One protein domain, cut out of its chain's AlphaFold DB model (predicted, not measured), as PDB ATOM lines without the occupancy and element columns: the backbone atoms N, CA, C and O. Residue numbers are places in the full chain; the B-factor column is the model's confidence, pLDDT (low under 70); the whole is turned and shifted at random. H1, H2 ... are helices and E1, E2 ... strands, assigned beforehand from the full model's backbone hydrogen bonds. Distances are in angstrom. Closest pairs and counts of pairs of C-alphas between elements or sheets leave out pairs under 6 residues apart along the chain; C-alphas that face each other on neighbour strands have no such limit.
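AT A GLANCE: This is residues 15 to 134 and 150 to 205 of the 221 residues of an uncharacterized protein of viral metagenome (UniProt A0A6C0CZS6). A strongly twisted, branched sheet of seven strands forms the core, with helices on both faces. E7, E1 and E2 make one wing and E3, E6, E5 and E4 the other, joined where E1 pairs with E6 and where E2 runs on into E3; H3 covers one face, H1, H2 and H5 lie on the opposite face, and H4 packs over E1. The printed part has 176 residues, with five named helices and seven named strands in the order H1, H2, E1, E2, E3, H3, E4, E5, E6, H4, E7, H5. The sheet is mixed, with E5 and E6 parallel and its other neighbour pairs antiparallel, and the class is mixed, helices and strands. The whole is compact, with a radius of gyration of the C-alphas of 15.3 A and spans of 40 by 38 by 34 A.

HOW THE PARTS SIT: H1, residues 26 to 32, touches H5, residues 191 to 200, at a steep tilt of 48 degrees, the same way; their closest C-alphas, of Tyr 27 and Glu 193, are 5.7 A apart. H2, residues 39 to 47, is on the sheet, on the same face as H1 and H5. E1, residues 58 to 66, and E2, residues 71 to 77, form a hairpin, with N 62 and O 76 2.9 A apart. E2 runs on into E3, residues 79 to 82, at 86 degrees. H3, residues 89 to 101, is on the opposite face from H1, with a height over the sheet of 8.2 A; its closest C-alpha pair with E3 is Ser 96 and Glu 81, 6.3 A. E4, residues 112 to 116, and E5, residues 119 to 127, form a hairpin, with N 114 and O 121 2.9 A apart. E6, residues 152 to 160, is parallel to E5, with N 124 and O 155 2.9 A apart; on its other side are E3, with N 81 and O 154 2.9 A apart, and E1, with N 60 and O 158 2.9 A apart. H4, residues 162 to 170, is on the sheet; its closest C-alpha pair with E1 is Lys 162 and Tyr 58, 6.5 A. E7, residues 183 to 190, is antiparallel to E1, with N 61 and O 187 2.7 A apart. In the five helices every O i to N i+4 pair is within hydrogen-bond range.

IN THESE COORDINATES: H1 begins at C-alpha 26 (-38.191, 21.490, -24.764). E1 measures 25.3 A, H3 17.7 A, E5 25.8 A, E6 26.2 A and E7 20.5 A from first to last C-alpha. H5 ends at C-alpha 200 (-44.457, 18.749, -12.954).

THE WHOLE: The two C-alphas farthest apart, of His 23 and Gly 86, are 43.4 A apart. Residues 135 to 149 are not printed; C-alphas 134 and 150 are 30.7 A apart across this cut. The link from H4 to E7, residues 171 to 182, is long. The mean pLDDT of the printed part is 76.9, and 50 residues are under 70, among them 15 to 28, 30 to 40 and 172 to 181.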
ATOM      1  N   LEU A  15     -22.730  18.360 -33.714       59.94
ATOM      2  CA  LEU A  15     -21.306  18.530 -34.018       59.94
ATOM      3  C   LEU A  15     -20.817  17.555 -35.095       59.94
ATOM      4  O   LEU A  15     -19.936  17.908 -35.867       59.94
ATOM      5  N   ASN A  16     -21.429  16.368 -35.188       51.97
ATOM      6  CA  ASN A  16     -21.039  15.308 -36.133       51.97
ATOM      7  C   ASN A  16     -22.173  14.836 -37.063       51.97
ATOM      8  O   ASN A  16     -21.957  13.988 -37.926       51.97
ATOM      9  N   LEU A  17     -23.383  15.384 -36.928       41.88
ATOM     10  CA  LEU A  17     -24.499  15.101 -37.829       41.88
ATOM     11  C   LEU A  17     -24.776  16.360 -38.647       41.88
ATOM     12  O   LEU A  17     -24.915  17.441 -38.077       41.88
ATOM     13  N   ARG A  18     -24.862  16.219 -39.980       37.97
ATOM     14  CA  ARG A  18     -25.321  17.291 -40.886       37.97
ATOM     15  C   ARG A  18     -26.514  17.995 -40.244       37.97
ATOM     16  O   ARG A  18     -27.417  17.293 -39.790       37.97
ATOM     17  N   HIS A  19     -26.495  19.333 -40.206       39.44
ATOM     18  CA  HIS A  19     -27.551  20.175 -39.635       39.44
ATOM     19  C   HIS A  19     -28.936  19.544 -39.842       39.44
ATOM     20  O   HIS A  19     -29.465  19.519 -40.952       39.44
ATOM     21  N   LYS A  20     -29.509  19.001 -38.766       40.06
ATOM     22  CA  LYS A  20     -30.900  18.559 -38.725       40.06
ATOM     23  C   LYS A  20     -31.609  19.410 -37.692       40.06
ATOM     24  O   LYS A  20     -31.342  19.306 -36.497       40.06
ATOM     25  N   THR A  21     -32.513  20.253 -38.165       40.50
ATOM     26  CA  THR A  21     -33.459  20.949 -37.301       40.50
ATOM     27  C   THR A  21     -34.510  19.934 -36.864       40.50
ATOM     28  O   THR A  21     -35.313  19.487 -37.679       40.50
ATOM     29  N   TYR A  22     -34.496  19.538 -35.592       45.81
ATOM     30  CA  TYR A  22     -35.595  18.766 -35.015       45.81
ATOM     31  C   TYR A  22     -36.630  19.732 -34.450       45.81
ATOM     32  O   TYR A  22     -36.339  20.510 -33.543       45.81
ATOM     33  N   HIS A  23     -37.852  19.668 -34.972       42.56
ATOM     34  CA  HIS A  23     -38.993  20.350 -34.375       42.56
ATOM     35  C   HIS A  23     -39.538  19.479 -33.240       42.56
ATOM     36  O   HIS A  23     -40.350  18.585 -33.459       42.56
ATOM     37  N   THR A  24     -39.047  19.713 -32.026       57.66
ATOM     38  CA  THR A  24     -39.598  19.155 -30.786       57.66
ATOM     39  C   THR A  24     -39.763  20.278 -29.763       57.66
ATOM     40  O   THR A  24     -39.141  21.335 -29.897       57.66
ATOM     41  N   THR A  25     -40.610  20.076 -28.755       61.81
ATOM     42  CA  THR A  25     -40.702  20.991 -27.611       61.81
ATOM     43  C   THR A  25     -39.621  20.659 -26.592       61.81
ATOM     44  O   THR A  25     -39.188  19.509 -26.480       61.81
ATOM     45  N   GLY A  26     -39.184  21.656 -25.825       59.41
ATOM     46  CA  GLY A  26     -38.191  21.490 -24.764       59.41
ATOM     47  C   GLY A  26     -38.649  20.453 -23.758       59.41
ATOM     48  O   GLY A  26     -37.907  19.538 -23.420       59.41
ATOM     49  N   TYR A  27     -39.919  20.517 -23.375       60.19
ATOM     50  CA  TYR A  27     -40.542  19.542 -22.492       60.19
ATOM     51  C   TYR A  27     -40.484  18.105 -23.041       60.19
ATOM     52  O   TYR A  27     -40.170  17.172 -22.302       60.19
ATOM     53  N   SER A  28     -40.771  17.906 -24.333       66.44
ATOM     54  CA  SER A  28     -40.732  16.570 -24.953       66.44
ATOM     55  C   SER A  28     -39.304  16.037 -25.055       66.44
ATOM     56  O   SER A  28     -39.073  14.851 -24.811       66.44
ATOM     57  N   LEU A  29     -38.340  16.914 -25.354       70.62
ATOM     58  CA  LEU A  29     -36.919  16.579 -25.342       70.62
ATOM     59  C   LEU A  29     -36.461  16.149 -23.943       70.62
ATOM     60  O   LEU A  29     -35.911  15.062 -23.795       70.62
ATOM     61  N   LEU A  30     -36.748  16.953 -22.915       69.56
ATOM     62  CA  LEU A  30     -36.386  16.657 -21.524       69.56
ATOM     63  C   LEU A  30     -37.004  15.342 -21.037       69.56
ATOM     64  O   LEU A  30     -36.332  14.549 -20.383       69.56
ATOM     65  N   LYS A  31     -38.255  15.063 -21.425       69.25
ATOM     66  CA  LYS A  31     -38.920  13.784 -21.146       69.25
ATOM     67  C   LYS A  31     -38.253  12.596 -21.852       69.25
ATOM     68  O   LYS A  31     -38.283  11.490 -21.329       69.25
ATOM     69  N   THR A  32     -37.694  12.796 -23.044       65.81
ATOM     70  CA  THR A  32     -37.058  11.723 -23.831       65.81
ATOM     71  C   THR A  32     -35.649  11.416 -23.327       65.81
ATOM     72  O   THR A  32     -35.247  10.259 -23.283       65.81
ATOM     73  N   LEU A  33     -34.914  12.448 -22.907       64.25
ATOM     74  CA  LEU A  33     -33.535  12.348 -22.424       64.25
ATOM     75  C   LEU A  33     -33.436  11.996 -20.931       64.25
ATOM     76  O   LEU A  33     -32.355  12.061 -20.352       64.25
ATOM     77  N   SER A  34     -34.548  11.639 -20.281       53.88
ATOM     78  CA  SER A  34     -34.579  11.321 -18.857       53.88
ATOM     79  C   SER A  34     -33.929   9.959 -18.567       53.88
ATOM     80  O   SER A  34     -34.618   8.947 -18.404       53.88
ATOM     81  N   LEU A  35     -32.601   9.923 -18.463       51.75
ATOM     82  CA  LEU A  35     -31.907   8.954 -17.618       51.75
ATOM     83  C   LEU A  35     -31.697   9.601 -16.238       51.75
ATOM     84  O   LEU A  35     -31.165  10.692 -16.084       51.75
ATOM     85  N   TRP A  36     -32.250   8.953 -15.217       49.66
ATOM     86  CA  TRP A  36     -32.806   9.584 -14.015       49.66
ATOM     87  C   TRP A  36     -31.780   9.994 -12.939       49.66
ATOM     88  O   TRP A  36     -32.165  10.543 -11.909       49.66
ATOM     89  N   SER A  37     -30.485   9.738 -13.138       47.66
ATOM     90  CA  SER A  37     -29.438   9.940 -12.121       47.66
ATOM     91  C   SER A  37     -28.686  11.277 -12.226       47.66
ATOM     92  O   SER A  37     -28.045  11.684 -11.255       47.66
ATOM     93  N   THR A  38     -28.778  11.987 -13.355       53.66
ATOM     94  CA  THR A  38     -27.999  13.210 -13.645       53.66
ATOM     95  C   THR A  38     -28.757  14.510 -13.352       53.66
ATOM     96  O   THR A  38     -28.138  15.554 -13.143       53.66
ATOM     97  N   TYR A  39     -30.085  14.454 -13.205       64.12
ATOM     98  CA  TYR A  39     -30.931  15.646 -13.064       64.12
ATOM     99  C   TYR A  39     -30.958  16.283 -11.668       64.12
ATOM    100  O   TYR A  39     -31.144  17.493 -11.567       64.12
ATOM    101  N   THR A  40     -30.767  15.541 -10.575       69.38
ATOM    102  CA  THR A  40     -30.892  16.120  -9.219       69.38
ATOM    103  C   THR A  40     -29.809  17.165  -8.905       69.38
ATOM    104  O   THR A  40     -30.143  18.234  -8.389       69.38
ATOM    105  N   PRO A  41     -28.526  16.944  -9.262       76.81
ATOM    106  CA  PRO A  41     -27.508  17.994  -9.196       76.81
ATOM    107  C   PRO A  41     -27.812  19.183 -10.118       76.81
ATOM    108  O   PRO A  41     -27.621  20.326  -9.716       76.81
ATOM    109  N   GLN A  42     -28.317  18.927 -11.327       80.62
ATOM    110  CA  GLN A  42     -28.663  19.962 -12.306       80.62
ATOM    111  C   GLN A  42     -29.815  20.860 -11.831       80.62
ATOM    112  O   GLN A  42     -29.731  22.083 -11.922       80.62
ATOM    113  N   TYR A  43     -30.855  20.266 -11.244       80.75
ATOM    114  CA  TYR A  43     -31.938  20.997 -10.594       80.75
ATOM    115  C   TYR A  43     -31.409  21.872  -9.456       80.75
ATOM    116  O   TYR A  43     -31.738  23.054  -9.379       80.75
ATOM    117  N   HIS A  44     -30.553  21.310  -8.591       82.88
ATOM    118  CA  HIS A  44     -29.945  22.061  -7.494       82.88
ATOM    119  C   HIS A  44     -29.172  23.281  -8.009       82.88
ATOM    120  O   HIS A  44     -29.330  24.368  -7.456       82.88
ATOM    121  N   ILE A  45     -28.384  23.113  -9.077       86.31
ATOM    122  CA  ILE A  45     -27.630  24.194  -9.724       86.31
ATOM    123  C   ILE A  45     -28.575  25.271 -10.268       86.31
ATOM    124  O   ILE A  45     -28.428  26.443  -9.921       86.31
ATOM    125  N   LEU A  46     -29.566  24.883 -11.076       86.69
ATOM    126  CA  LEU A  46     -30.521  25.815 -11.679       86.69
ATOM    127  C   LEU A  46     -31.323  26.586 -10.629       86.69
ATOM    128  O   LEU A  46     -31.544  27.786 -10.780       86.69
ATOM    129  N   ASN A  47     -31.706  25.933  -9.531       84.75
ATOM    130  CA  ASN A  47     -32.442  26.575  -8.447       84.75
ATOM    131  C   ASN A  47     -31.643  27.708  -7.776       84.75
ATOM    132  O   ASN A  47     -32.237  28.672  -7.303       84.75
ATOM    133  N   GLN A  48     -30.303  27.653  -7.777       87.19
ATOM    134  CA  GLN A  48     -29.476  28.751  -7.249       87.19
ATOM    135  C   GLN A  48     -29.492  30.006  -8.129       87.19
ATOM    136  O   GLN A  48     -29.047  31.071  -7.696       87.19
ATOM    137  N   VAL A  49     -29.951  29.889  -9.376       84.94
ATOM    138  CA  VAL A  49     -29.837  30.957 -10.375       84.94
ATOM    139  C   VAL A  49     -31.130  31.259 -11.122       84.94
ATOM    140  O   VAL A  49     -31.136  32.129 -11.987       84.94
ATOM    141  N   ILE A  50     -32.236  30.604 -10.768       84.50
ATOM    142  CA  ILE A  50     -33.522  30.751 -11.454       84.50
ATOM    143  C   ILE A  50     -34.014  32.198 -11.509       84.50
ATOM    144  O   ILE A  50     -34.540  32.626 -12.530       84.50
ATOM    145  N   SER A  51     -33.791  32.978 -10.450       84.50
ATOM    146  CA  SER A  51     -34.195  34.387 -10.386       84.50
ATOM    147  C   SER A  51     -33.395  35.305 -11.315       84.50
ATOM    148  O   SER A  51     -33.768  36.462 -11.489       84.50
ATOM    149  N   LYS A  52     -32.299  34.813 -11.902       86.75
ATOM    150  CA  LYS A  52     -31.408  35.584 -12.780       86.75
ATOM    151  C   LYS A  52     -31.749  35.440 -14.266       86.75
ATOM    152  O   LYS A  52     -31.145  36.139 -15.072       86.75
ATOM    153  N   ILE A  53     -32.667  34.542 -14.631       88.56
ATOM    154  CA  ILE A  53     -32.996  34.210 -16.024       88.56
ATOM    155  C   ILE A  53     -34.481  34.490 -16.261       88.56
ATOM    156  O   ILE A  53     -35.343  34.031 -15.509       88.56
ATOM    157  N   GLN A  54     -34.787  35.258 -17.305       89.38
ATOM    158  CA  GLN A  54     -36.163  35.602 -17.664       89.38
ATOM    159  C   GLN A  54     -36.864  34.417 -18.346       89.38
ATOM    160  O   GLN A  54     -36.233  33.549 -18.948       89.38
ATOM    161  N   SER A  55     -38.191  34.346 -18.237       84.19
ATOM    162  CA  SER A  55     -38.976  33.183 -18.686       84.19
ATOM    163  C   SER A  55     -39.012  33.000 -20.209       84.19
ATOM    164  O   SER A  55     -39.210  31.882 -20.692       84.19
ATOM    165  N   ASP A  56     -38.813  34.081 -20.957       85.94
ATOM    166  CA  ASP A  56     -38.733  34.137 -22.417       85.94
ATOM    167  C   ASP A  56     -37.323  33.860 -22.964       85.94
ATOM    168  O   ASP A  56     -37.152  33.669 -24.171       85.94
ATOM    169  N   GLN A  57     -36.318  33.792 -22.087       93.75
ATOM    170  CA  GLN A  57     -34.951  33.453 -22.452       93.75
ATOM    171  C   GLN A  57     -34.770  31.948 -22.642       93.75
ATOM    172  O   GLN A  57     -35.557  31.110 -22.199       93.75
ATOM    173  N   TYR A  58     -33.689  31.614 -23.326       93.69
ATOM    174  CA  TYR A  58     -33.259  30.262 -23.621       93.69
ATOM    175  C   TYR A  58     -32.013  29.935 -22.810       93.69
ATOM    176  O   TYR A  58     -31.144  30.789 -22.644       93.69
ATOM    177  N   VAL A  59     -31.913  28.693 -22.344       93.25
ATOM    178  CA  VAL A  59     -30.708  28.143 -21.718       93.25
ATOM    179  C   VAL A  59     -30.017  27.230 -22.721       93.25
ATOM    180  O   VAL A  59     -30.657  26.349 -23.301       93.25
ATOM    181  N   LEU A  60     -28.717  27.440 -22.925       91.81
ATOM    182  CA  LEU A  60     -27.896  26.508 -23.685       91.81
ATOM    183  C   LEU A  60     -27.630  25.265 -22.845       91.81
ATOM    184  O   LEU A  60     -27.259  25.360 -21.677       91.81
ATOM    185  N   CYS A  61     -27.812  24.107 -23.454       88.75
ATOM    186  CA  CYS A  61     -27.619  22.814 -22.835       88.75
ATOM    187  C   CYS A  61     -26.680  21.973 -23.696       88.75
ATOM    188  O   CYS A  61     -26.792  21.969 -24.926       88.75
ATOM    189  N   VAL A  62     -25.781  21.246 -23.049       85.50
ATOM    190  CA  VAL A  62     -24.854  20.327 -23.708       85.50
ATOM    191  C   VAL A  62     -25.539  18.969 -23.849       85.50
ATOM    192  O   VAL A  62     -26.075  18.438 -22.876       85.50
ATOM    193  N   LEU A  63     -25.563  18.427 -25.069       81.44
ATOM    194  CA  LEU A  63     -26.078  17.092 -25.366       81.44
ATOM    195  C   LEU A  63     -24.930  16.098 -25.430       81.44
ATOM    196  O   LEU A  63     -24.030  16.235 -26.262       81.44
ATOM    197  N   TYR A  64     -25.029  15.051 -24.625       77.88
ATOM    198  CA  TYR A  64     -24.114  13.922 -24.647       77.88
ATOM    199  C   TYR A  64     -24.762  12.754 -25.383       77.88
ATOM    200  O   TYR A  64     -25.977  12.538 -25.314       77.88
ATOM    201  N   GLY A  65     -23.954  12.008 -26.123       72.12
ATOM    202  CA  GLY A  65     -24.414  10.850 -26.872       72.12
ATOM    203  C   GLY A  65     -23.516   9.644 -26.687       72.12
ATOM    204  O   GLY A  65     -22.445   9.708 -26.094       72.12
ATOM    205  N   ASN A  66     -23.972   8.518 -27.218       65.06
ATOM    206  CA  ASN A  66     -23.127   7.366 -27.465       65.06
ATOM    207  C   ASN A  66     -22.809   7.340 -28.963       65.06
ATOM    208  O   ASN A  66     -23.697   7.085 -29.780       65.06
ATOM    209  N   SER A  67     -21.549   7.615 -29.302       53.00
ATOM    210  CA  SER A  67     -21.057   7.664 -30.683       53.00
ATOM    211  C   SER A  67     -21.183   6.327 -31.422       53.00
ATOM    212  O   SER A  67     -21.250   6.325 -32.645       53.00
ATOM    213  N   GLU A  68     -21.284   5.201 -30.711       53.53
ATOM    214  CA  GLU A  68     -21.456   3.871 -31.307       53.53
ATOM    215  C   GLU A  68     -22.921   3.539 -31.633       53.53
ATOM    216  O   GLU A  68     -23.185   2.607 -32.392       53.53
ATOM    217  N   LYS A  69     -23.889   4.250 -31.037       54.25
ATOM    218  CA  LYS A  69     -25.318   3.891 -31.100       54.25
ATOM    219  C   LYS A  69     -26.220   4.978 -31.679       54.25
ATOM    220  O   LYS A  69     -27.433   4.802 -31.621       54.25
ATOM    221  N   ASP A  70     -25.672   6.097 -32.154       56.97
ATOM    222  CA  ASP A  70     -26.437   7.259 -32.644       56.97
ATOM    223  C   ASP A  70     -27.592   7.670 -31.703       56.97
ATOM    224  O   ASP A  70     -28.672   8.085 -32.125       56.97
ATOM    225  N   THR A  71     -27.376   7.529 -30.391       61.16
ATOM    226  CA  THR A  71     -28.381   7.800 -29.355       61.16
ATOM    227  C   THR A  71     -27.884   8.868 -28.398       61.16
ATOM    228  O   THR A  71     -26.707   8.905 -28.035       61.16
ATOM    229  N   PHE A  72     -28.797   9.739 -27.975       66.25
ATOM    230  CA  PHE A  72     -28.545  10.695 -26.903       66.25
ATOM    231  C   PHE A  72     -28.601   9.980 -25.560       66.25
ATOM    232  O   PHE A  72     -29.517   9.196 -25.307       66.25
ATOM    233  N   THR A  73     -27.621  10.250 -24.709       67.38
ATOM    234  CA  THR A  73     -27.473   9.593 -23.409       67.38
ATOM    235  C   THR A  73     -27.739  10.538 -22.253       67.38
ATOM    236  O   THR A  73     -28.229  10.083 -21.224       67.38
ATOM    237  N   ASP A  74     -27.450  11.831 -22.403       74.44
ATOM    238  CA  ASP A  74     -27.645  12.802 -21.328       74.44
ATOM    239  C   ASP A  74     -27.787  14.232 -21.862       74.44
ATOM    240  O   ASP A  74     -27.414  14.544 -22.998       74.44
ATOM    241  N   ILE A  75     -28.321  15.109 -21.016       79.56
ATOM    242  CA  ILE A  75     -28.380  16.548 -21.251       79.56
ATOM    243  C   ILE A  75     -28.005  17.302 -19.982       79.56
ATOM    244  O   ILE A  75     -28.493  17.019 -18.889       79.56
ATOM    245  N   GLN A  76     -27.170  18.318 -20.151       85.12
ATOM    246  CA  GLN A  76     -26.710  19.175 -19.071       85.12
ATOM    247  C   GLN A  76     -27.145  20.614 -19.318       85.12
ATOM    248  O   GLN A  76     -26.971  21.118 -20.424       85.12
ATOM    249  N   PHE A  77     -27.697  21.291 -18.310       87.69
ATOM    250  CA  PHE A  77     -28.060  22.702 -18.432       87.69
ATOM    251  C   PHE A  77     -26.820  23.559 -18.189       87.69
ATOM    252  O   PHE A  77     -26.245  23.536 -17.101       87.69
ATOM    253  N   GLY A  78     -26.407  24.321 -19.199       87.25
ATOM    254  CA  GLY A  78     -25.104  24.970 -19.209       87.25
ATOM    255  C   GLY A  78     -23.948  23.966 -19.230       87.25
ATOM    256  O   GLY A  78     -24.083  22.838 -19.705       87.25
ATOM    257  N   VAL A  79     -22.812  24.398 -18.690       86.88
ATOM    258  CA  VAL A  79     -21.577  23.603 -18.605       86.88
ATOM    259  C   VAL A  79     -21.267  23.298 -17.149       86.88
ATOM    260  O   VAL A  79     -21.453  24.161 -16.285       86.88
ATOM    261  N   THR A  80     -20.808  22.086 -16.853       86.12
ATOM    262  CA  THR A  80     -20.390  21.696 -15.511       86.12
ATOM    263  C   THR A  80     -19.113  20.900 -15.551       86.12
ATOM    264  O   THR A  80     -19.031  19.849 -16.172       86.12
ATOM    265  N   GLU A  81     -18.129  21.359 -14.792       82.94
ATOM    266  CA  GLU A  81     -16.798  20.799 -14.886       82.94
ATOM    267  C   GLU A  81     -16.113  20.711 -13.532       82.94
ATOM    268  O   GLU A  81     -16.409  21.471 -12.611       82.94
ATOM    269  N   SER A  82     -15.196  19.762 -13.383       86.56
ATOM    270  CA  SER A  82     -14.407  19.661 -12.156       86.56
ATOM    271  C   SER A  82     -13.264  20.668 -12.203       86.56
ATOM    272  O   SER A  82     -12.629  20.851 -13.237       86.56
ATOM    273  N   PHE A  83     -12.965  21.296 -11.070       83.38
ATOM    274  CA  PHE A  83     -11.791  22.156 -10.979       83.38
ATOM    275  C   PHE A  83     -10.523  21.335 -11.206       83.38
ATOM    276  O   PHE A  83     -10.322  20.293 -10.567       83.38
ATOM    277  N   LYS A  84      -9.635  21.836 -12.065       83.56
ATOM    278  CA  LYS A  84      -8.271  21.323 -12.146       83.56
ATOM    279  C   LYS A  84      -7.515  21.724 -10.880       83.56
ATOM    280  O   LYS A  84      -7.859  22.642 -10.134       83.56
ATOM    281  N   LYS A  85      -6.470  20.971 -10.591       76.38
ATOM    282  CA  LYS A  85      -5.655  21.159  -9.397       76.38
ATOM    283  C   LYS A  85      -4.967  22.529  -9.427       76.38
ATOM    284  O   LYS A  85      -4.342  22.869 -10.422       76.38
ATOM    285  N   GLY A  86      -5.120  23.315  -8.356       73.88
ATOM    286  CA  GLY A  86      -4.603  24.691  -8.283       73.88
ATOM    287  C   GLY A  86      -5.334  25.702  -9.179       73.88
ATOM    288  O   GLY A  86      -4.918  26.854  -9.256       73.88
ATOM    289  N   GLU A  87      -6.413  25.296  -9.850       78.75
ATOM    290  CA  GLU A  87      -7.146  26.157 -10.768       78.75
ATOM    291  C   GLU A  87      -7.942  27.233 -10.017       78.75
ATOM    292  O   GLU A  87      -8.673  26.951  -9.062       78.75
ATOM    293  N   SER A  88      -7.821  28.483 -10.467       83.25
ATOM    294  CA  SER A  88      -8.637  29.578  -9.945       83.25
ATOM    295  C   SER A  88     -10.077  29.481 -10.454       83.25
ATOM    296  O   SER A  88     -10.336  28.976 -11.545       83.25
ATOM    297  N   ILE A  89     -11.029  30.038  -9.699       85.75
ATOM    298  CA  ILE A  89     -12.448  30.094 -10.095       85.75
ATOM    299  C   ILE A  89     -12.620  30.730 -11.482       85.75
ATOM    300  O   ILE A  89     -13.364  30.208 -12.307       85.75
ATOM    301  N   ILE A  90     -11.897  31.818 -11.756       85.56
ATOM    302  CA  ILE A  90     -11.970  32.526 -13.039       85.56
ATOM    303  C   ILE A  90     -11.396  31.674 -14.178       85.56
ATOM    304  O   ILE A  90     -11.969  31.657 -15.266       85.56
ATOM    305  N   SER A  91     -10.295  30.957 -13.934       83.94
ATOM    306  CA  SER A  91      -9.709  30.042 -14.921       83.94
ATOM    307  C   SER A  91     -10.669  28.899 -15.254       83.94
ATOM    308  O   SER A  91     -10.978  28.702 -16.425       83.94
ATOM    309  N   ALA A  92     -11.220  28.223 -14.239       85.75
ATOM    310  CA  ALA A  92     -12.190  27.137 -14.417       85.75
ATOM    311  C   ALA A  92     -13.453  27.604 -15.158       85.75
ATOM    312  O   ALA A  92     -13.986  26.911 -16.023       85.75
ATOM    313  N   PHE A  93     -13.920  28.814 -14.849       88.50
ATOM    314  CA  PHE A  93     -15.049  29.438 -15.529       88.50
ATOM    315  C   PHE A  93     -14.774  29.660 -17.022       88.50
ATOM    316  O   PHE A  93     -15.532  29.181 -17.861       88.50
ATOM    317  N   LYS A  94     -13.676  30.347 -17.367       88.06
ATOM    318  CA  LYS A  94     -13.341  30.638 -18.771       88.06
ATOM    319  C   LYS A  94     -13.066  29.368 -19.567       88.06
ATOM    320  O   LYS A  94     -13.470  29.266 -20.719       88.06
ATOM    321  N   ARG A  95     -12.398  28.404 -18.939       85.94
ATOM    322  CA  ARG A  95     -12.051  27.134 -19.560       85.94
ATOM    323  C   ARG A  95     -13.276  26.269 -19.838       85.94
ATOM    324  O   ARG A  95     -13.415  25.828 -20.968       85.94
ATOM    325  N   SER A  96     -14.185  26.105 -18.874       84.81
ATOM    326  CA  SER A  96     -15.405  25.306 -19.092       84.81
ATOM    327  C   SER A  96     -16.289  25.888 -20.201       84.81
ATOM    328  O   SER A  96     -16.810  25.147 -21.028       84.81
ATOM    329  N   LEU A  97     -16.402  27.221 -20.293       87.31
ATOM    330  CA  LEU A  97     -17.085  27.882 -21.413       87.31
ATOM    331  C   LEU A  97     -16.389  27.641 -22.761       87.31
ATOM    332  O   LEU A  97     -17.058  27.405 -23.769       87.31
ATOM    333  N   GLY A  98     -15.059  27.715 -22.787       83.12
ATOM    334  CA  GLY A  98     -14.272  27.520 -24.000       83.12
ATOM    335  C   GLY A  98     -14.300  26.075 -24.499       83.12
ATOM    336  O   GLY A  98     -14.534  25.849 -25.681       83.12
ATOM    337  N   GLU A  99     -14.095  25.104 -23.609       78.56
ATOM    338  CA  GLU A  99     -14.002  23.679 -23.949       78.56
ATOM    339  C   GLU A  99     -15.369  23.102 -24.372       78.56
ATOM    340  O   GLU A  99     -15.459  22.473 -25.427       78.56
ATOM    341  N   GLU A 100     -16.450  23.369 -23.623       79.38
ATOM    342  CA  GLU A 100     -17.770  22.759 -23.878       79.38
ATOM    343  C   GLU A 100     -18.699  23.579 -24.786       79.38
ATOM    344  O   GLU A 100     -19.647  23.022 -25.338       79.38
ATOM    345  N   LEU A 101     -18.470  24.889 -24.953       82.62
ATOM    346  CA  LEU A 101     -19.336  25.755 -25.769       82.62
ATOM    347  C   LEU A 101     -18.585  26.585 -26.816       82.62
ATOM    348  O   LEU A 101     -19.239  27.261 -27.616       82.62
ATOM    349  N   GLY A 102     -17.250  26.570 -26.834       82.31
ATOM    350  CA  GLY A 102     -16.468  27.432 -27.722       82.31
ATOM    351  C   GLY A 102     -16.673  28.921 -27.429       82.31
ATOM    352  O   GLY A 102     -16.609  29.738 -28.346       82.31
ATOM    353  N   LEU A 103     -16.978  29.284 -26.178       86.44
ATOM    354  CA  LEU A 103     -17.258  30.660 -25.771       86.44
ATOM    355  C   LEU A 103     -16.100  31.255 -24.966       86.44
ATOM    356  O   LEU A 103     -15.592  30.647 -24.028       86.44
ATOM    357  N   ILE A 104     -15.746  32.497 -25.281       87.88
ATOM    358  CA  ILE A 104     -14.842  33.344 -24.500       87.88
ATOM    359  C   ILE A 104     -15.574  34.565 -23.968       87.88
ATOM    360  O   ILE A 104     -16.569  35.018 -24.528       87.88
ATOM    361  N   THR A 105     -15.070  35.127 -22.875       86.12
ATOM    362  CA  THR A 105     -15.632  36.342 -22.291       86.12
ATOM    363  C   THR A 105     -14.582  37.140 -21.524       86.12
ATOM    364  O   THR A 105     -13.669  36.588 -20.895       86.12
ATOM    365  N   GLN A 106     -14.722  38.464 -21.578       84.38
ATOM    366  CA  GLN A 106     -14.017  39.395 -20.695       84.38
ATOM    367  C   GLN A 106     -14.834  39.714 -19.437       84.38
ATOM    368  O   GLN A 106     -14.269  40.160 -18.439       84.38
ATOM    369  N   TYR A 107     -16.142  39.451 -19.464       87.56
ATOM    370  CA  TYR A 107     -17.027  39.643 -18.330       87.56
ATOM    371  C   TYR A 107     -16.785  38.554 -17.280       87.56
ATOM    372  O   TYR A 107     -16.765  37.360 -17.581       87.56
ATOM    373  N   ILE A 108     -16.597  38.972 -16.029       85.56
ATOM    374  CA  ILE A 108     -16.468  38.064 -14.889       85.56
ATOM    375  C   ILE A 108     -17.777  38.117 -14.096       85.56
ATOM    376  O   ILE A 108     -18.059  39.144 -13.475       85.56
ATOM    377  N   PRO A 109     -18.590  37.046 -14.112       88.31
ATOM    378  CA  PRO A 109     -19.859  37.031 -13.403       88.31
ATOM    379  C   PRO A 109     -19.658  36.929 -11.888       88.31
ATOM    380  O   PRO A 109     -18.602  36.537 -11.389       88.31
ATOM    381  N   ALA A 110     -20.725  37.213 -11.142       87.12
ATOM    382  CA  ALA A 110     -20.791  36.853  -9.732       87.12
ATOM    383  C   ALA A 110     -20.906  35.327  -9.567       87.12
ATOM    384  O   ALA A 110     -21.697  34.677 -10.258       87.12
ATOM    385  N   PHE A 111     -20.165  34.781  -8.602       87.94
ATOM    386  CA  PHE A 111     -20.150  33.354  -8.282       87.94
ATOM    387  C   PHE A 111     -20.924  33.067  -6.993       87.94
ATOM    388  O   PHE A 111     -20.772  33.767  -5.993       87.94
ATOM    389  N   THR A 112     -21.711  31.997  -7.002       88.69
ATOM    390  CA  THR A 112     -22.446  31.482  -5.845       88.69
ATOM    391  C   THR A 112     -21.874  30.127  -5.451       88.69
ATOM    392  O   THR A 112     -21.847  29.206  -6.263       88.69
ATOM    393  N   ASN A 113     -21.455  29.972  -4.196       87.81
ATOM    394  CA  ASN A 113     -21.004  28.685  -3.671       87.81
ATOM    395  C   ASN A 113     -22.173  27.932  -3.033       87.81
ATOM    396  O   ASN A 113     -22.914  28.497  -2.232       87.81
ATOM    397  N   THR A 114     -22.311  26.643  -3.332       87.12
ATOM    398  CA  THR A 114     -23.298  25.767  -2.692       87.12
ATOM    399  C   THR A 114     -22.741  24.362  -2.504       87.12
ATOM    400  O   THR A 114     -21.829  23.939  -3.209       87.12
ATOM    401  N   ARG A 115     -23.323  23.595  -1.581       84.75
ATOM    402  CA  ARG A 115     -23.021  22.172  -1.403       84.75
ATOM    403  C   ARG A 115     -24.263  21.324  -1.670       84.75
ATOM    404  O   ARG A 115     -25.344  21.675  -1.214       84.75
ATOM    405  N   TYR A 116     -24.106  20.216  -2.390       82.88
ATOM    406  CA  TYR A 116     -25.168  19.240  -2.652       82.88
ATOM    407  C   TYR A 116     -24.588  17.820  -2.668       82.88
ATOM    408  O   TYR A 116     -23.581  17.571  -3.332       82.88
ATOM    409  N   ASN A 117     -25.193  16.895  -1.913       81.25
ATOM    410  CA  ASN A 117     -24.723  15.510  -1.732       81.25
ATOM    411  C   ASN A 117     -23.211  15.403  -1.448       81.25
ATOM    412  O   ASN A 117     -22.495  14.625  -2.076       81.25
ATOM    413  N   GLY A 118     -22.705  16.244  -0.539       79.06
ATOM    414  CA  GLY A 118     -21.289  16.261  -0.149       79.06
ATOM    415  C   GLY A 118     -20.323  16.855  -1.185       79.06
ATOM    416  O   GLY A 118     -19.136  16.960  -0.893       79.06
ATOM    417  N   LYS A 119     -20.805  17.279  -2.361       82.00
ATOM    418  CA  LYS A 119     -20.008  17.955  -3.396       82.00
ATOM    419  C   LYS A 119     -20.213  19.462  -3.335       82.00
ATOM    420  O   LYS A 119     -21.331  19.928  -3.118       82.00
ATOM    421  N   GLU A 120     -19.140  20.216  -3.538       86.94
ATOM    422  CA  GLU A 120     -19.183  21.675  -3.618       86.94
ATOM    423  C   GLU A 120     -19.316  22.126  -5.069       86.94
ATOM    424  O   GLU A 120     -18.635  21.613  -5.956       86.94
ATOM    425  N   TYR A 121     -20.180  23.107  -5.294       88.25
ATOM    426  CA  TYR A 121     -20.420  23.721  -6.588       88.25
ATOM    427  C   TYR A 121     -20.166  25.220  -6.485       88.25
ATOM    428  O   TYR A 121     -20.629  25.874  -5.549       88.25
ATOM    429  N   VAL A 122     -19.461  25.751  -7.475       90.38
ATOM    430  CA  VAL A 122     -19.321  27.176  -7.746       90.38
ATOM    431  C   VAL A 122     -20.168  27.462  -8.974       90.38
ATOM    432  O   VAL A 122     -19.881  26.956 -10.054       90.38
ATOM    433  N   ILE A 123     -21.245  28.213  -8.798       92.06
ATOM    434  CA  ILE A 123     -22.268  28.422  -9.820       92.06
ATOM    435  C   ILE A 123     -22.212  29.865 -10.298       92.06
ATOM    436  O   ILE A 123     -22.127  30.791  -9.492       92.06
ATOM    437  N   ASN A 124     -22.307  30.068 -11.604       92.19
ATOM    438  CA  ASN A 124     -22.470  31.381 -12.204       92.19
ATOM    439  C   ASN A 124     -23.517  31.347 -13.323       92.19
ATOM    440  O   ASN A 124     -23.965  30.290 -13.770       92.19
ATOM    441  N   THR A 125     -23.900  32.539 -13.759       94.38
ATOM    442  CA  THR A 125     -24.742  32.745 -14.934       94.38
ATOM    443  C   THR A 125     -24.048  33.712 -15.867       94.38
ATOM    444  O   THR A 125     -23.570  34.752 -15.404       94.38
ATOM    445  N   ILE A 126     -24.083  33.434 -17.163       94.88
ATOM    446  CA  ILE A 126     -23.584  34.351 -18.182       94.88
ATOM    447  C   ILE A 126     -24.607  34.503 -19.300       94.88
ATOM    448  O   ILE A 126     -25.161  33.516 -19.789       94.88
ATOM    449  N   ASN A 127     -24.875  35.752 -19.680       94.81
ATOM    450  CA  ASN A 127     -25.676  36.015 -20.858       94.81
ATOM    451  C   ASN A 127     -24.797  35.813 -22.095       94.81
ATOM    452  O   ASN A 127     -23.681  36.320 -22.152       94.81
ATOM    453  N   ILE A 128     -25.298  35.099 -23.093       93.38
ATOM    454  CA  ILE A 128     -24.567  34.799 -24.325       93.38
ATOM    455  C   ILE A 128     -24.185  36.060 -25.112       93.38
ATOM    456  O   ILE A 128     -23.228  36.048 -25.871       93.38
ATOM    457  N   LYS A 129     -24.892  37.179 -24.914       93.12
ATOM    458  CA  LYS A 129     -24.506  38.465 -25.513       93.12
ATOM    459  C   LYS A 129     -23.206  39.035 -24.926       93.12
ATOM    460  O   LYS A 129     -22.587  39.894 -25.541       93.12
ATOM    461  N   ASP A 130     -22.823  38.582 -23.729       92.31
ATOM    462  CA  ASP A 130     -21.613  39.001 -23.015       92.31
ATOM    463  C   ASP A 130     -20.432  38.051 -23.312       92.31
ATOM    464  O   ASP A 130     -19.406  38.066 -22.622       92.31
ATOM    465  N   THR A 131     -20.572  37.185 -24.321       89.75
ATOM    466  CA  THR A 131     -19.537  36.262 -24.786       89.75
ATOM    467  C   THR A 131     -19.190  36.517 -26.251       89.75
ATOM    468  O   THR A 131     -19.822  37.294 -26.965       89.75
ATOM    469  N   SER A 132     -18.126  35.877 -26.714       85.00
ATOM    470  CA  SER A 132     -17.752  35.804 -28.123       85.00
ATOM    471  C   SER A 132     -17.327  34.379 -28.445       85.00
ATOM    472  O   SER A 132     -16.975  33.617 -27.543       85.00
ATOM    473  N   LEU A 133     -17.363  34.001 -29.718       79.25
ATOM    474  CA  LEU A 133     -16.871  32.694 -30.141       79.25
ATOM    475  C   LEU A 133     -15.348  32.663 -30.076       79.25
ATOM    476  O   LEU A 133     -14.675  33.591 -30.530       79.25
ATOM    477  N   LEU A 134     -14.813  31.584 -29.520       70.31
ATOM    478  CA  LEU A 134     -13.391  31.300 -29.543       70.31
ATOM    479  C   LEU A 134     -12.974  31.033 -30.997       70.31
ATOM    480  O   LEU A 134     -13.386  30.039 -31.593       70.31
ATOM    481  N   ILE A 150     -12.032  18.314  -1.491       54.00
ATOM    482  CA  ILE A 150     -13.418  17.917  -1.863       54.00
ATOM    483  C   ILE A 150     -13.518  18.271  -3.363       54.00
ATOM    484  O   ILE A 150     -13.027  19.338  -3.739       54.00
ATOM    485  N   PRO A 151     -14.086  17.433  -4.257       60.72
ATOM    486  CA  PRO A 151     -14.227  17.823  -5.657       60.72
ATOM    487  C   PRO A 151     -15.162  19.033  -5.756       60.72
ATOM    488  O   PRO A 151     -16.374  18.918  -5.554       60.72
ATOM    489  N   LYS A 152     -14.571  20.194  -6.045       77.88
ATOM    490  CA  LYS A 152     -15.288  21.403  -6.440       77.88
ATOM    491  C   LYS A 152     -15.666  21.269  -7.907       77.88
ATOM    492  O   LYS A 152     -14.827  20.887  -8.727       77.88
ATOM    493  N   LYS A 153     -16.916  21.586  -8.230       88.06
ATOM    494  CA  LYS A 153     -17.406  21.691  -9.603       88.06
ATOM    495  C   LYS A 153     -17.742  23.133  -9.946       88.06
ATOM    496  O   LYS A 153     -18.380  23.817  -9.153       88.06
ATOM    497  N   MET A 154     -17.320  23.593 -11.112       89.06
ATOM    498  CA  MET A 154     -17.827  24.808 -11.734       89.06
ATOM    499  C   MET A 154     -19.129  24.460 -12.451       89.06
ATOM    500  O   MET A 154     -19.210  23.407 -13.076       89.06
ATOM    501  N   ALA A 155     -20.135  25.319 -12.358       91.81
ATOM    502  CA  ALA A 155     -21.325  25.246 -13.189       91.81
ATOM    503  C   ALA A 155     -21.638  26.633 -13.753       91.81
ATOM    504  O   ALA A 155     -21.872  27.575 -12.993       91.81
ATOM    505  N   SER A 156     -21.653  26.757 -15.076       92.81
ATOM    506  CA  SER A 156     -21.958  28.013 -15.760       92.81
ATOM    507  C   SER A 156     -23.243  27.837 -16.555       92.81
ATOM    508  O   SER A 156     -23.265  27.138 -17.568       92.81
ATOM    509  N   ILE A 157     -24.321  28.473 -16.098       94.75
ATOM    510  CA  ILE A 157     -25.581  28.492 -16.841       94.75
ATOM    511  C   ILE A 157     -25.505  29.608 -17.880       94.75
ATOM    512  O   ILE A 157     -25.504  30.794 -17.538       94.75
ATOM    513  N   VAL A 158     -25.420  29.212 -19.148       94.88
ATOM    514  CA  VAL A 158     -25.382  30.137 -20.283       94.88
ATOM    515  C   VAL A 158     -26.794  30.336 -20.805       94.88
ATOM    516  O   VAL A 158     -27.486  29.369 -21.124       94.88
ATOM    517  N   TYR A 159     -27.227  31.589 -20.878       95.88
ATOM    518  CA  TYR A 159     -28.590  31.936 -21.265       95.88
ATOM    519  C   TYR A 159     -28.624  33.146 -22.195       95.88
ATOM    520  O   TYR A 159     -27.659  33.895 -22.293       95.88
ATOM    521  N   GLY A 160     -29.733  33.369 -22.887       95.69
ATOM    522  CA  GLY A 160     -29.876  34.532 -23.756       95.69
ATOM    523  C   GLY A 160     -31.263  34.651 -24.355       95.69
ATOM    524  O   GLY A 160     -32.083  33.742 -24.248       95.69
ATOM    525  N   ASP A 161     -31.529  35.784 -24.997       94.25
ATOM    526  CA  ASP A 161     -32.715  35.905 -25.837       94.25
ATOM    527  C   ASP A 161     -32.608  35.002 -27.081       94.25
ATOM    528  O   ASP A 161     -31.535  34.514 -27.457       94.25
ATOM    529  N   LYS A 162     -33.749  34.785 -27.739       89.94
ATOM    530  CA  LYS A 162     -33.842  33.951 -28.942       89.94
ATOM    531  C   LYS A 162     -32.883  34.396 -30.051       89.94
ATOM    532  O   LYS A 162     -32.363  33.539 -30.762       89.94
ATOM    533  N   LYS A 163     -32.677  35.705 -30.235       90.94
ATOM    534  CA  LYS A 163     -31.864  36.238 -31.334       90.94
ATOM    535  C   LYS A 163     -30.398  35.852 -31.137       90.94
ATOM    536  O   LYS A 163     -29.831  35.225 -32.025       90.94
ATOM    537  N   ASN A 164     -29.827  36.155 -29.973       91.00
ATOM    538  CA  ASN A 164     -28.405  35.913 -29.702       91.00
ATOM    539  C   ASN A 164     -28.097  34.408 -29.638       91.00
ATOM    540  O   ASN A 164     -27.045  33.958 -30.084       91.00
ATOM    541  N   VAL A 165     -29.039  33.607 -29.133       90.06
ATOM    542  CA  VAL A 165     -28.917  32.143 -29.119       90.06
ATOM    543  C   VAL A 165     -28.909  31.555 -30.529       90.06
ATOM    544  O   VAL A 165     -28.099  30.676 -30.816       90.06
ATOM    545  N   LEU A 166     -29.788  32.026 -31.416       85.81
ATOM    546  CA  LEU A 166     -29.802  31.579 -32.808       85.81
ATOM    547  C   LEU A 166     -28.539  32.003 -33.556       85.81
ATOM    548  O   LEU A 166     -28.006  31.214 -34.330       85.81
ATOM    549  N   GLU A 167     -28.057  33.221 -33.318       85.88
ATOM    550  CA  GLU A 167     -26.802  33.710 -33.889       85.88
ATOM    551  C   GLU A 167     -25.625  32.809 -33.498       85.88
ATOM    552  O   GLU A 167     -24.908  32.329 -34.373       85.88
ATOM    553  N   TYR A 168     -25.504  32.476 -32.208       86.88
ATOM    554  CA  TYR A 168     -24.523  31.506 -31.726       86.88
ATOM    555  C   TYR A 168     -24.680  30.145 -32.416       86.88
ATOM    556  O   TYR A 168     -23.748  29.675 -33.065       86.88
ATOM    557  N   LEU A 169     -25.866  29.527 -32.347       83.12
ATOM    558  CA  LEU A 169     -26.091  28.183 -32.894       83.12
ATOM    559  C   LEU A 169     -25.860  28.093 -34.410       83.12
ATOM    560  O   LEU A 169     -25.542  27.007 -34.896       83.12
ATOM    561  N   ASN A 170     -25.970  29.204 -35.141       80.88
ATOM    562  CA  ASN A 170     -25.728  29.271 -36.583       80.88
ATOM    563  C   ASN A 170     -24.284  29.628 -36.963       80.88
ATOM    564  O   ASN A 170     -23.930  29.516 -38.133       80.88
ATOM    565  N   ALA A 171     -23.436  30.047 -36.024       74.69
ATOM    566  CA  ALA A 171     -22.096  30.523 -36.353       74.69
ATOM    567  C   ALA A 171     -21.188  29.398 -36.868       74.69
ATOM    568  O   ALA A 171     -21.055  28.371 -36.217       74.69
ATOM    569  N   GLU A 172     -20.505  29.560 -37.996       61.84
ATOM    570  CA  GLU A 172     -19.804  28.457 -38.682       61.84
ATOM    571  C   GLU A 172     -18.753  27.713 -37.824       61.84
ATOM    572  O   GLU A 172     -18.504  26.531 -38.055       61.84
ATOM    573  N   HIS A 173     -18.228  28.334 -36.759       60.66
ATOM    574  CA  HIS A 173     -17.111  27.823 -35.954       60.66
ATOM    575  C   HIS A 173     -17.432  27.471 -34.486       60.66
ATOM    576  O   HIS A 173     -16.559  27.627 -33.635       60.66
ATOM    577  N   ILE A 174     -18.624  26.957 -34.146       59.47
ATOM    578  CA  ILE A 174     -18.767  26.270 -32.842       59.47
ATOM    579  C   ILE A 174     -17.965  24.970 -32.916       59.47
ATOM    580  O   ILE A 174     -18.447  23.945 -33.401       59.47
ATOM    581  N   ILE A 175     -16.719  25.048 -32.471       55.09
ATOM    582  CA  ILE A 175     -15.785  23.937 -32.402       55.09
ATOM    583  C   ILE A 175     -15.681  23.576 -30.930       55.09
ATOM    584  O   ILE A 175     -15.130  24.339 -30.141       55.09
ATOM    585  N   LEU A 176     -16.233  22.421 -30.556       56.66
ATOM    586  CA  LEU A 176     -15.937  21.846 -29.250       56.66
ATOM    587  C   LEU A 176     -14.562  21.198 -29.345       56.66
ATOM    588  O   LEU A 176     -14.363  20.237 -30.093       56.66
ATOM    589  N   HIS A 177     -13.591  21.789 -28.656       46.38
ATOM    590  CA  HIS A 177     -12.233  21.270 -28.615       46.38
ATOM    591  C   HIS A 177     -12.246  19.869 -27.991       46.38
ATOM    592  O   HIS A 177     -12.709  19.704 -26.872       46.38
ATOM    593  N   ASN A 178     -11.695  18.885 -28.711       46.84
ATOM    594  CA  ASN A 178     -11.444  17.517 -28.245       46.84
ATOM    595  C   ASN A 178     -12.649  16.838 -27.580       46.84
ATOM    596  O   ASN A 178     -12.797  16.815 -26.365       46.84
ATOM    597  N   ASN A 179     -13.473  16.201 -28.408       51.31
ATOM    598  CA  ASN A 179     -14.634  15.427 -27.990       51.31
ATOM    599  C   ASN A 179     -14.251  14.102 -27.287       51.31
ATOM    600  O   ASN A 179     -14.525  13.020 -27.799       51.31
ATOM    601  N   THR A 180     -13.579  14.169 -26.134       52.38
ATOM    602  CA  THR A 180     -13.359  13.002 -25.260       52.38
ATOM    603  C   THR A 180     -14.599  12.666 -24.437       52.38
ATOM    604  O   THR A 180     -14.755  11.527 -24.007       52.38
ATOM    605  N   ASP A 181     -15.498  13.637 -24.266       59.44
ATOM    606  CA  ASP A 181     -16.661  13.529 -23.382       59.44
ATOM    607  C   ASP A 181     -17.944  13.104 -24.114       59.44
ATOM    608  O   ASP A 181     -19.014  13.086 -23.518       59.44
ATOM    609  N   ASN A 182     -17.854  12.709 -25.389       72.75
ATOM    610  CA  ASN A 182     -18.990  12.324 -26.238       72.75
ATOM    611  C   ASN A 182     -20.092  13.396 -26.338       72.75
ATOM    612  O   ASN A 182     -21.285  13.081 -26.408       72.75
ATOM    613  N   ILE A 183     -19.711  14.671 -26.368       76.31
ATOM    614  CA  ILE A 183     -20.635  15.762 -26.663       76.31
ATOM    615  C   ILE A 183     -21.034  15.663 -28.137       76.31
ATOM    616  O   ILE A 183     -20.196  15.685 -29.036       76.31
ATOM    617  N   VAL A 184     -22.328  15.556 -28.411       74.50
ATOM    618  CA  VAL A 184     -22.853  15.383 -29.775       74.50
ATOM    619  C   VAL A 184     -23.548  16.628 -30.308       74.50
ATOM    620  O   VAL A 184     -23.774  16.739 -31.516       74.50
ATOM    621  N   GLY A 185     -23.868  17.584 -29.438       77.94
ATOM    622  CA  GLY A 185     -24.499  18.826 -29.846       77.94
ATOM    623  C   GLY A 185     -24.772  19.788 -28.705       77.94
ATOM    624  O   GLY A 185     -24.639  19.445 -27.535       77.94
ATOM    625  N   ILE A 186     -25.205  20.985 -29.080       83.38
ATOM    626  CA  ILE A 186     -25.732  22.001 -28.175       83.38
ATOM    627  C   ILE A 186     -27.201  22.213 -28.512       83.38
ATOM    628  O   ILE A 186     -27.591  22.258 -29.683       83.38
ATOM    629  N   VAL A 187     -28.023  22.350 -27.480       85.62
ATOM    630  CA  VAL A 187     -29.448  22.617 -27.618       85.62
ATOM    631  C   VAL A 187     -29.854  23.819 -26.783       85.62
ATOM    632  O   VAL A 187     -29.470  23.945 -25.627       85.62
ATOM    633  N   ALA A 188     -30.650  24.708 -27.360       89.25
ATOM    634  CA  ALA A 188     -31.243  25.819 -26.640       89.25
ATOM    635  C   ALA A 188     -32.685  25.496 -26.264       89.25
ATOM    636  O   ALA A 188     -33.541  25.338 -27.139       89.25
ATOM    637  N   ILE A 189     -32.958  25.449 -24.961       88.12
ATOM    638  CA  ILE A 189     -34.279  25.135 -24.420       88.12
ATOM    639  C   ILE A 189     -34.889  26.403 -23.804       88.12
ATOM    640  O   ILE A 189     -34.214  27.068 -23.013       88.12
ATOM    641  N   PRO A 190     -36.154  26.746 -24.120       89.31
ATOM    642  CA  PRO A 190     -36.855  27.845 -23.464       89.31
ATOM    643  C   PRO A 190     -36.881  27.650 -21.944       89.31
ATOM    644  O   PRO A 190     -37.305  26.601 -21.453       89.31
ATOM    645  N   PHE A 191     -36.482  28.666 -21.181       89.62
ATOM    646  CA  PHE A 191     -36.323  28.539 -19.735       89.62
ATOM    647  C   PHE A 191     -37.637  28.188 -19.030       89.62
ATOM    648  O   PHE A 191     -37.673  27.305 -18.171       89.62
ATOM    649  N   LYS A 192     -38.754  28.781 -19.471       85.75
ATOM    650  CA  LYS A 192     -40.098  28.425 -18.991       85.75
ATOM    651  C   LYS A 192     -40.431  26.933 -19.121       85.75
ATOM    652  O   LYS A 192     -41.159  26.408 -18.282       85.75
ATOM    653  N   GLU A 193     -39.907  26.238 -20.132       84.12
ATOM    654  CA  GLU A 193     -40.162  24.805 -20.321       84.12
ATOM    655  C   GLU A 193     -39.323  23.944 -19.377       84.12
ATOM    656  O   GLU A 193     -39.829  22.946 -18.863       84.12
ATOM    657  N   ILE A 194     -38.092  24.369 -19.073       84.00
ATOM    658  CA  ILE A 194     -37.244  23.750 -18.043       84.00
ATOM    659  C   ILE A 194     -37.947  23.832 -16.682       84.00
ATOM    660  O   ILE A 194     -38.094  22.827 -15.985       84.00
ATOM    661  N   ILE A 195     -38.450  25.017 -16.325       81.19
ATOM    662  CA  ILE A 195     -39.172  25.226 -15.063       81.19
ATOM    663  C   ILE A 195     -40.469  24.418 -15.019       81.19
ATOM    664  O   ILE A 195     -40.748  23.750 -14.023       81.19
ATOM    665  N   ALA A 196     -41.249  24.423 -16.101       81.12
ATOM    666  CA  ALA A 196     -42.469  23.629 -16.174       81.12
ATOM    667  C   ALA A 196     -42.194  22.122 -16.032       81.12
ATOM    668  O   ALA A 196     -42.966  21.421 -15.373       81.12
ATOM    669  N   TYR A 197     -41.091  21.630 -16.605       79.50
ATOM    670  CA  TYR A 197     -40.655  20.245 -16.456       79.50
ATOM    671  C   TYR A 197     -40.330  19.903 -14.999       79.50
ATOM    672  O   TYR A 197     -40.871  18.930 -14.468       79.50
ATOM    673  N   PHE A 198     -39.527  20.720 -14.317       77.00
ATOM    674  CA  PHE A 198     -39.186  20.468 -12.914       77.00
ATOM    675  C   PHE A 198     -40.384  20.589 -11.967       77.00
ATOM    676  O   PHE A 198     -40.531  19.766 -11.065       77.00
ATOM    677  N   ASN A 199     -41.295  21.536 -12.206       75.69
ATOM    678  CA  ASN A 199     -42.508  21.698 -11.397       75.69
ATOM    679  C   ASN A 199     -43.478  20.516 -11.527       75.69
ATOM    680  O   ASN A 199     -44.097  20.120 -10.540       75.69
ATOM    681  N   LYS A 200     -43.614  19.937 -12.729       74.56
ATOM    682  CA  LYS A 200     -44.457  18.749 -12.954       74.56
ATOM    683  C   LYS A 200     -43.832  17.461 -12.425       74.56
ATOM    684  O   LYS A 200     -44.549  16.485 -12.224       74.56
ATOM    685  N   ASN A 201     -42.528  17.464 -12.162       69.62
ATOM    686  CA  ASN A 201     -41.802  16.305 -11.663       69.62
ATOM    687  C   ASN A 201     -41.060  16.632 -10.349       69.62
ATOM    688  O   ASN A 201     -39.834  16.563 -10.279       69.62
ATOM    689  N   PRO A 202     -41.785  16.956  -9.260       57.38
ATOM    690  CA  PRO A 202     -41.182  17.419  -8.012       57.38
ATOM    691  C   PRO A 202     -40.404  16.327  -7.262       57.38
ATOM    692  O   PRO A 202     -39.714  16.639  -6.299       57.38
ATOM    693  N   GLY A 203     -40.468  15.057  -7.682       53.84
ATOM    694  CA  GLY A 203     -39.658  13.968  -7.115       53.84
ATOM    695  C   GLY A 203     -38.141  14.162  -7.274       53.84
ATOM    696  O   GLY A 203     -37.369  13.479  -6.609       53.84
ATOM    697  N   TYR A 204     -37.718  15.119  -8.110       53.50
ATOM    698  CA  TYR A 204     -36.328  15.573  -8.249       53.50
ATOM    699  C   TYR A 204     -35.946  16.684  -7.259       53.50
ATOM    700  O   TYR A 204     -34.792  17.101  -7.183       53.50
ATOM    701  N   THR A 205     -36.915  17.157  -6.480       48.28
ATOM    702  CA  THR A 205     -36.711  18.032  -5.332       48.28
ATOM    703  C   THR A 205     -36.670  17.133  -4.101       48.28
ATOM    704  O   THR A 205     -37.554  16.297  -3.904       48.28
TER     705      THR A 205